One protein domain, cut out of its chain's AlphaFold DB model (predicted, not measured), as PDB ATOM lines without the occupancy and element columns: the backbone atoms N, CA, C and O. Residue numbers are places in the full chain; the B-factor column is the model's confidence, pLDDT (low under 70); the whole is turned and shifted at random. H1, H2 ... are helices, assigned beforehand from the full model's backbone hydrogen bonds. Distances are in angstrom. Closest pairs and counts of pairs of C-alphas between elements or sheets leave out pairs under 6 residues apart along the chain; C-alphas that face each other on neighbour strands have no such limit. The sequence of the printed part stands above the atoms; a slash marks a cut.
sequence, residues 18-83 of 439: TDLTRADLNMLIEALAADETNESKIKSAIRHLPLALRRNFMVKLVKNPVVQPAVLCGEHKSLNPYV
ATOM      1  N   THR A  18      17.261 -37.504  27.952       93.81
ATOM      2  CA  THR A  18      18.151 -36.343  27.818       93.81
ATOM      3  C   THR A  18      17.429 -35.050  27.446       93.81
ATOM      4  O   THR A  18      18.024 -33.986  27.568       93.81
ATOM      5  N   ASP A  19      16.167 -35.132  27.013       93.81
ATOM      6  CA  ASP A  19      15.338 -33.957  26.722       93.81
ATOM      7  C   ASP A  19      14.683 -33.378  27.989       93.81
ATOM      8  O   ASP A  19      14.080 -32.307  27.936       93.81
ATOM      9  N   LEU A  20      14.755 -34.092  29.118       94.81
ATOM     10  CA  LEU A  20      14.127 -33.679  30.368       94.81
ATOM     11  C   LEU A  20      15.021 -32.739  31.170       94.81
ATOM     12  O   LEU A  20      16.220 -32.977  31.339       94.81
ATOM     13  N   THR A  21      14.409 -31.714  31.760       94.88
ATOM     14  CA  THR A  21      15.066 -30.956  32.826       94.88
ATOM     15  C   THR A  21      15.155 -31.801  34.100       94.88
ATOM     16  O   THR A  21      14.407 -32.763  34.289       94.88
ATOM     17  N   ARG A  22      16.040 -31.426  35.032       94.31
ATOM     18  CA  ARG A  22      16.126 -32.092  36.343       94.31
ATOM     19  C   ARG A  22      14.798 -32.028  37.113       94.31
ATOM     20  O   ARG A  22      14.440 -32.987  37.787       94.31
ATOM     21  N   ALA A  23      14.061 -30.922  36.991       95.56
ATOM     22  CA  ALA A  23      12.748 -30.767  37.611       95.56
ATOM     23  C   ALA A  23      11.720 -31.731  36.996       95.56
ATOM     24  O   ALA A  23      11.022 -32.427  37.733       95.56
ATOM     25  N   ASP A  24      11.681 -31.832  35.664       95.69
ATOM     26  CA  ASP A  24      10.800 -32.768  34.957       95.69
ATOM     27  C   ASP A  24      11.094 -34.221  35.336       95.69
ATOM     28  O   ASP A  24      10.186 -35.000  35.623       95.69
ATOM     29  N   LEU A  25      12.377 -34.574  35.395       96.50
ATOM     30  CA  LEU A  25      12.828 -35.894  35.807       96.50
ATOM     31  C   LEU A  25      12.387 -36.228  37.238       96.50
ATOM     32  O   LEU A  25      11.853 -37.309  37.477       96.50
ATOM     33  N   ASN A  26      12.544 -35.290  38.175       96.12
ATOM     34  CA  ASN A  26      12.100 -35.470  39.556       96.12
ATOM     35  C   ASN A  26      10.583 -35.669  39.651       96.12
ATOM     36  O   ASN A  26      10.147 -36.558  40.380       96.12
ATOM     37  N   MET A  27       9.792 -34.887  38.909       96.12
ATOM     38  CA  MET A  27       8.333 -35.032  38.864       96.12
ATOM     39  C   MET A  27       7.913 -36.379  38.265       96.12
ATOM     40  O   MET A  27       7.018 -37.037  38.790       96.12
ATOM     41  N   LEU A  28       8.583 -36.837  37.201       97.00
ATOM     42  CA  LEU A  28       8.333 -38.161  36.628       97.00
ATOM     43  C   LEU A  28       8.620 -39.276  37.639       97.00
ATOM     44  O   LEU A  28       7.806 -40.182  37.793       97.00
ATOM     45  N   ILE A  29       9.751 -39.201  38.343       96.69
ATOM     46  CA  ILE A  29      10.121 -40.181  39.372       96.69
ATOM     47  C   ILE A  29       9.096 -40.185  40.513       96.69
ATOM     48  O   ILE A  29       8.763 -41.252  41.012       96.69
ATOM     49  N   GLU A  30       8.547 -39.028  40.887       94.62
ATOM     50  CA  GLU A  30       7.452 -38.946  41.864       94.62
ATOM     51  C   GLU A  30       6.210 -39.706  41.421       94.62
ATOM     52  O   GLU A  30       5.639 -40.473  42.189       94.62
ATOM     53  N   ALA A  31       5.810 -39.500  40.166       95.38
ATOM     54  CA  ALA A  31       4.651 -40.169  39.606       95.38
ATOM     55  C   ALA A  31       4.866 -41.684  39.484       95.38
ATOM     56  O   ALA A  31       3.910 -42.433  39.653       95.38
ATOM     57  N   LEU A  32       6.099 -42.132  39.222       95.12
ATOM     58  CA  LEU A  32       6.467 -43.552  39.201       95.12
ATOM     59  C   LEU A  32       6.554 -44.160  40.607       95.12
ATOM     60  O   LEU A  32       6.230 -45.326  40.776       95.12
ATOM     61  N   ALA A  33       6.983 -43.391  41.606       92.00
ATOM     62  CA  ALA A  33       7.057 -43.830  43.000       92.00
ATOM     63  C   ALA A  33       5.701 -43.750  43.726       92.00
ATOM     64  O   ALA A  33       5.618 -44.078  44.912       92.00
ATOM     65  N   ALA A  34       4.645 -43.288  43.049       89.19
ATOM     66  CA  ALA A  34       3.301 -43.316  43.597       89.19
ATOM     67  C   ALA A  34       2.884 -44.772  43.853       89.19
ATOM     68  O   ALA A  34       3.044 -45.636  42.998       89.19
ATOM     69  N   ASP A  35       2.345 -45.012  45.045       74.81
ATOM     70  CA  ASP A  35       1.925 -46.322  45.541       74.81
ATOM     71  C   ASP A  35       1.134 -47.133  44.495       74.81
ATOM     72  O   ASP A  35       0.017 -46.754  44.123       74.81
ATOM     73  N   GLU A  36       1.716 -48.258  44.052       71.88
ATOM     74  CA  GLU A  36       1.158 -49.157  43.030       71.88
ATOM     75  C   GLU A  36      -0.244 -49.671  43.397       71.88
ATOM     76  O   GLU A  36      -1.030 -50.006  42.511       71.88
ATOM     77  N   THR A  37      -0.584 -49.705  44.690       75.44
ATOM     78  CA  THR A  37      -1.877 -50.212  45.173       75.44
ATOM     79  C   THR A  37      -3.006 -49.188  45.079       75.44
ATOM     80  O   THR A  37      -4.180 -49.545  45.191       75.44
ATOM     81  N   ASN A  38      -2.685 -47.911  44.852       84.06
ATOM     82  CA  ASN A  38      -3.662 -46.835  44.885       84.06
ATOM     83  C   ASN A  38      -3.763 -46.111  43.539       84.06
ATOM     84  O   ASN A  38      -3.185 -45.043  43.319       84.06
ATOM     85  N   GLU A  39      -4.599 -46.663  42.660       87.69
ATOM     86  CA  GLU A  39      -4.912 -46.115  41.334       87.69
ATOM     87  C   GLU A  39      -5.244 -44.611  41.367       87.69
ATOM     88  O   GLU A  39      -4.838 -43.850  40.481       87.69
ATOM     89  N   SER A  40      -5.968 -44.155  42.395       87.31
ATOM     90  CA  SER A  40      -6.354 -42.748  42.523       87.31
ATOM     91  C   SER A  40      -5.147 -41.835  42.765       87.31
ATOM     92  O   SER A  40      -5.068 -40.758  42.163       87.31
ATOM     93  N   LYS A  41      -4.167 -42.285  43.563       89.75
ATOM     94  CA  LYS A  41      -2.914 -41.559  43.808       89.75
ATOM     95  C   LYS A  41      -2.064 -41.495  42.543       89.75
ATOM     96  O   LYS A  41      -1.622 -40.404  42.195       89.75
ATOM     97  N   ILE A  42      -1.918 -42.606  41.814       90.75
ATOM     98  CA  ILE A  42      -1.157 -42.656  40.550       90.75
ATOM     99  C   ILE A  42      -1.748 -41.674  39.533       90.75
ATOM    100  O   ILE A  42      -1.054 -40.800  39.008       90.75
ATOM    101  N   LYS A  43      -3.065 -41.748  39.295       91.94
ATOM    102  CA  LYS A  43      -3.744 -40.838  38.361       91.94
ATOM    103  C   LYS A  43      -3.632 -39.384  38.802       91.94
ATOM    104  O   LYS A  43      -3.474 -38.511  37.949       91.94
ATOM    105  N   SER A  44      -3.730 -39.115  40.103       92.06
ATOM    106  CA  SER A  44      -3.548 -37.769  40.647       92.06
ATOM    107  C   SER A  44      -2.129 -37.261  40.397       92.06
ATOM    108  O   SER A  44      -1.973 -36.193  39.809       92.06
ATOM    109  N   ALA A  45      -1.095 -38.038  40.725       93.75
ATOM    110  CA  ALA A  45       0.299 -37.661  40.500       93.75
ATOM    111  C   ALA A  45       0.569 -37.349  39.019       93.75
ATOM    112  O   ALA A  45       1.104 -36.292  38.690       93.75
ATOM    113  N   ILE A  46       0.085 -38.197  38.102       94.00
ATOM    114  CA  ILE A  46       0.253 -37.986  36.654       94.00
ATOM    115  C   ILE A  46      -0.496 -36.738  36.158       94.00
ATOM    116  O   ILE A  46      -0.035 -36.061  35.235       94.00
ATOM    117  N   ARG A  47      -1.651 -36.394  36.746       93.69
ATOM    118  CA  ARG A  47      -2.404 -35.182  36.369       93.69
ATOM    119  C   ARG A  47      -1.635 -33.899  36.669       93.69
ATOM    120  O   ARG A  47      -1.752 -32.965  35.874       93.69
ATOM    121  N   HIS A  48      -0.855 -33.879  37.748       93.75
ATOM    122  CA  HIS A  48      -0.039 -32.731  38.156       93.75
ATOM    123  C   HIS A  48       1.263 -32.594  37.353       93.75
ATOM    124  O   HIS A  48       1.926 -31.564  37.445       93.75
ATOM    125  N   LEU A  49       1.615 -33.584  36.522       95.12
ATOM    126  CA  LEU A  49       2.783 -33.477  35.654       95.12
ATOM    127  C   LEU A  49       2.598 -32.396  34.573       95.12
ATOM    128  O   LEU A  49       1.503 -32.261  34.006       95.12
ATOM    129  N   PRO A  50       3.682 -31.692  34.196       94.50
ATOM    130  CA  PRO A  50       3.700 -30.824  33.029       94.50
ATOM    131  C   PRO A  50       3.206 -31.536  31.771       94.50
ATOM    132  O   PRO A  50       3.451 -32.724  31.559       94.50
ATOM    133  N   LEU A  51       2.581 -30.776  30.870       91.06
ATOM    134  CA  LEU A  51       2.086 -31.274  29.581       91.06
ATOM    135  C   LEU A  51       3.146 -32.052  28.777       91.06
ATOM    136  O   LEU A  51       2.791 -33.010  28.096       91.06
ATOM    137  N   ALA A  52       4.423 -31.676  28.890       90.50
ATOM    138  CA  ALA A  52       5.551 -32.337  28.230       90.50
ATOM    139  C   ALA A  52       5.790 -33.786  28.711       90.50
ATOM    140  O   ALA A  52       6.190 -34.649  27.929       90.50
ATOM    141  N   LEU A  53       5.499 -34.077  29.981       94.06
ATOM    142  CA  LEU A  53       5.629 -35.411  30.578       94.06
ATOM    143  C   LEU A  53       4.359 -36.252  30.451       94.06
ATOM    144  O   LEU A  53       4.345 -37.425  30.829       94.06
ATOM    145  N   ARG A  54       3.290 -35.669  29.908       94.81
ATOM    146  CA  ARG A  54       2.031 -36.362  29.657       94.81
ATOM    147  C   ARG A  54       1.938 -36.804  28.203       94.81
ATOM    148  O   ARG A  54       2.662 -36.347  27.318       94.81
ATOM    149  N   ARG A  55       1.028 -37.728  27.930       91.88
ATOM    150  CA  ARG A  55       0.769 -38.213  26.579       91.88
ATOM    151  C   ARG A  55       0.178 -37.097  25.723       91.88
ATOM    152  O   ARG A  55      -0.883 -36.569  26.046       91.88
ATOM    153  N   ASN A  56       0.829 -36.784  24.605       87.31
ATOM    154  CA  ASN A  56       0.314 -35.835  23.623       87.31
ATOM    155  C   ASN A  56      -0.273 -36.585  22.416       87.31
ATOM    156  O   ASN A  56       0.410 -37.388  21.782       87.31
ATOM    157  N   PHE A  57      -1.550 -36.339  22.107       77.12
ATOM    158  CA  PHE A  57      -2.245 -36.983  20.988       77.12
ATOM    159  C   PHE A  57      -1.655 -36.597  19.627       77.12
ATOM    160  O   PHE A  57      -1.530 -37.460  18.764       77.12
ATOM    161  N   MET A  58      -1.219 -35.344  19.452       73.62
ATOM    162  CA  MET A  58      -0.685 -34.852  18.173       73.62
ATOM    163  C   MET A  58       0.573 -35.614  17.745       73.62
ATOM    164  O   MET A  58       0.792 -35.851  16.563       73.62
ATOM    165  N   VAL A  59       1.372 -36.065  18.712       75.81
ATOM    166  CA  VAL A  59       2.608 -36.816  18.457       75.81
ATOM    167  C   VAL A  59       2.316 -38.226  17.935       75.81
ATOM    168  O   VAL A  59       3.111 -38.755  17.170       75.81
ATOM    169  N   LYS A  60       1.145 -38.808  18.241       67.50
ATOM    170  CA  LYS A  60       0.731 -40.100  17.661       67.50
ATOM    171  C   LYS A  60       0.501 -40.036  16.152       67.50
ATOM    172  O   LYS A  60       0.586 -41.065  15.492       67.50
ATOM    173  N   LEU A  61       0.153 -38.860  15.628       66.75
ATOM    174  CA  LEU A  61      -0.116 -38.672  14.201       66.75
ATOM    175  C   LEU A  61       1.180 -38.646  13.385       66.75
ATOM    176  O   LEU A  61       1.169 -38.946  12.194       66.75
ATOM    177  N   VAL A  62       2.304 -38.336  14.033       64.69
ATOM    178  CA  VAL A  62       3.627 -38.374  13.420       64.69
ATOM    179  C   VAL A  62       4.195 -39.775  13.622       64.69
ATOM    180  O   VAL A  62       4.700 -40.104  14.695       64.69
ATOM    181  N   LYS A  63       4.106 -40.622  12.592       58.75
ATOM    182  CA  LYS A  63       4.799 -41.916  12.586       58.75
ATOM    183  C   LYS A  63       6.303 -41.652  12.685       58.75
ATOM    184  O   LYS A  63       6.918 -41.223  11.716       58.75
ATOM    185  N   ASN A  64       6.886 -41.882  13.858       64.25
ATOM    186  CA  ASN A  64       8.329 -41.843  14.045       64.25
ATOM    187  C   ASN A  64       8.845 -43.289  14.108       64.25
ATOM    188  O   ASN A  64       8.646 -43.935  15.135       64.25
ATOM    189  N   PRO A  65       9.481 -43.814  13.044       61.31
ATOM    190  CA  PRO A  65       9.995 -45.184  13.046       61.31
ATOM    191  C   PRO A  65      11.169 -45.372  14.019       61.31
ATOM    192  O   PRO A  65      11.493 -46.499  14.376       61.31
ATOM    193  N   VAL A  66      11.796 -44.276  14.466       69.56
ATOM    194  CA  VAL A  66      13.020 -44.300  15.274       69.56
ATOM    195  C   VAL A  66      12.731 -44.470  16.768       69.56
ATOM    196  O   VAL A  66      13.579 -44.980  17.495       69.56
ATOM    197  N   VAL A  67      11.556 -44.051  17.255       76.75
ATOM    198  CA  VAL A  67      11.244 -44.081  18.696       76.75
ATOM    199  C   VAL A  67       9.938 -44.822  18.943       76.75
ATOM    200  O   VAL A  67       8.856 -44.330  18.621       76.75
ATOM    201  N   GLN A  68      10.049 -45.997  19.557       88.94
ATOM    202  CA  GLN A  68       8.902 -46.818  19.917       88.94
ATOM    203  C   GLN A  68       8.229 -46.277  21.189       88.94
ATOM    204  O   GLN A  68       8.912 -45.911  22.149       88.94
ATOM    205  N   PRO A  69       6.891 -46.176  21.227       93.06
ATOM    206  CA  PRO A  69       6.180 -45.796  22.438       93.06
ATOM    207  C   PRO A  69       6.139 -46.963  23.434       93.06
ATOM    208  O   PRO A  69       5.928 -48.110  23.047       93.06
ATOM    209  N   ALA A  70       6.238 -46.657  24.727       95.88
ATOM    210  CA  ALA A  70       6.059 -47.635  25.795       95.88
ATOM    211  C   ALA A  70       4.668 -48.280  25.777       95.88
ATOM    212  O   ALA A  70       3.653 -47.619  25.512       95.88
ATOM    213  N   VAL A  71       4.621 -49.545  26.191       96.62
ATOM    214  CA  VAL A  71       3.386 -50.217  26.600       96.62
ATOM    215  C   VAL A  71       3.004 -49.711  27.993       96.62
ATOM    216  O   VAL A  71       3.785 -49.810  28.936       96.62
ATOM    217  N   LEU A  72       1.809 -49.127  28.123       96.62
ATOM    218  CA  LEU A  72       1.320 -48.515  29.363       96.62
ATOM    219  C   LEU A  72      -0.070 -49.055  29.709       96.62
ATOM    220  O   LEU A  72      -0.954 -49.070  28.850       96.62
ATOM    221  N   CYS A  73      -0.275 -49.437  30.971       96.25
ATOM    222  CA  CYS A  73      -1.576 -49.851  31.501       96.25
ATOM    223  C   CYS A  73      -2.555 -48.670  31.641       96.25
ATOM    224  O   CYS A  73      -2.208 -47.510  31.397       96.25
ATOM    225  N   GLY A  74      -3.801 -48.954  32.033       94.88
ATOM    226  CA  GLY A  74      -4.873 -47.957  32.132       94.88
ATOM    227  C   GLY A  74      -4.571 -46.804  33.095       94.88
ATOM    228  O   GLY A  74      -4.985 -45.667  32.843       94.88
ATOM    229  N   GLU A  75      -3.812 -47.086  34.147       94.69
ATOM    230  CA  GLU A  75      -3.379 -46.164  35.196       94.69
ATOM    231  C   GLU A  75      -2.259 -45.244  34.698       94.69
ATOM    232  O   GLU A  75      -2.293 -44.037  34.929       94.69
ATOM    233  N   HIS A  76      -1.319 -45.795  33.927       96.56
ATOM    234  CA  HIS A  76      -0.154 -45.078  33.405       96.56
ATOM    235  C   HIS A  76      -0.353 -44.503  31.994       96.56
ATOM    236  O   HIS A  76       0.519 -43.797  31.494       96.56
ATOM    237  N   LYS A  77      -1.498 -44.744  31.336       95.44
ATOM    238  CA  LYS A  77      -1.749 -44.390  29.920       95.44
ATOM    239  C   LYS A  77      -1.553 -42.915  29.563       95.44
ATOM    240  O   LYS A  77      -1.441 -42.597  28.376       95.44
ATOM    241  N   SER A  78      -1.599 -42.029  30.559       95.25
ATOM    242  CA  SER A  78      -1.430 -40.581  30.423       95.25
ATOM    243  C   SER A  78       0.015 -40.101  30.564       95.25
ATOM    244  O   SER A  78       0.247 -38.919  30.325       95.25
ATOM    245  N   LEU A  79       0.973 -40.964  30.908       96.62
ATOM    246  CA  LEU A  79       2.402 -40.636  30.879       96.62
ATOM    247  C   LEU A  79       2.922 -40.510  29.443       96.62
ATOM    248  O   LEU A  79       2.349 -41.077  28.510       96.62
ATOM    249  N   ASN A  80       4.012 -39.764  29.264       95.88
ATOM    250  CA  ASN A  80       4.743 -39.695  28.003       95.88
ATOM    251  C   ASN A  80       5.364 -41.074  27.694       95.88
ATOM    252  O   ASN A  80       6.328 -41.473  28.354       95.88
ATOM    253  N   PRO A  81       4.844 -41.809  26.690       95.88
ATOM    254  CA  PRO A  81       5.266 -43.181  26.440       95.88
ATOM    255  C   PRO A  81       6.680 -43.271  25.858       95.88
ATOM    256  O   PRO A  81       7.330 -44.295  26.020       95.88
ATOM    257  N   TYR A  82       7.177 -42.229  25.191       95.25
ATOM    258  CA  TYR A  82       8.495 -42.256  24.553       95.25
ATOM    259  C   TYR A  82       9.608 -42.127  25.587       95.25
ATOM    260  O   TYR A  82      10.561 -42.899  25.583       95.25
ATOM    261  N   VAL A  83       9.439 -41.205  26.537       96.38
ATOM    262  CA  VAL A  83      10.370 -41.042  27.659       96.38
ATOM    263  C   VAL A  83      10.408 -42.305  28.520       96.38
ATOM    264  O   VAL A  83      11.496 -42.773  28.844       96.38
TER     265      VAL A  83
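Overview. This is residues 18 to 83 of the 439 residues of an uncharacterized protein of Aspergillus taichungensis (UniProt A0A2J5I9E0). Little regular structure is present: a helical hairpin of H1 and H2 makes one end, short H3 lies far from it at the other, and a long loop, residues 62 to 83, runs back from H3 towards the hairpin. Residues 61 to 66 stick out. The 66 printed residues hold H1, H2 and H3 in that order, with no named strand; the class is all helix, though only 26 residues are in named elements. The whole is compact, radius of gyration of the C-alphas 12.2 A, spanning 34 by 27 by 16 A.

Arrangement. H1, residues 22 to 32, and H2, residues 39 to 48, touch and form a hairpin; their closest C-alphas, of Ala 31 and Ala 45, are 5.1 A apart. They run opposite ways at a shallow tilt of 17 degrees. H3, residues 57 to 61, is apart from both. Every O i to N i+4 pair is within hydrogen-bond range in H1 and H2; in H3 0 of 1 is, beside 2 of 2 O i to N i+3 pairs.

Along the chain. H1 measures 15.3 A from C-alpha 22 at (16.126, -32.092, 36.343), H2 14.6 A, and H3 7.3 A to C-alpha 61 at (-0.116, -38.672, 14.201).

Size, cuts and confidence. The C-alphas farthest apart, of Asn 38 and Pro 65, are 34.7 A apart. The printed part has no cut, and both links are short. Residues 60 to 66 are under pLDDT 70.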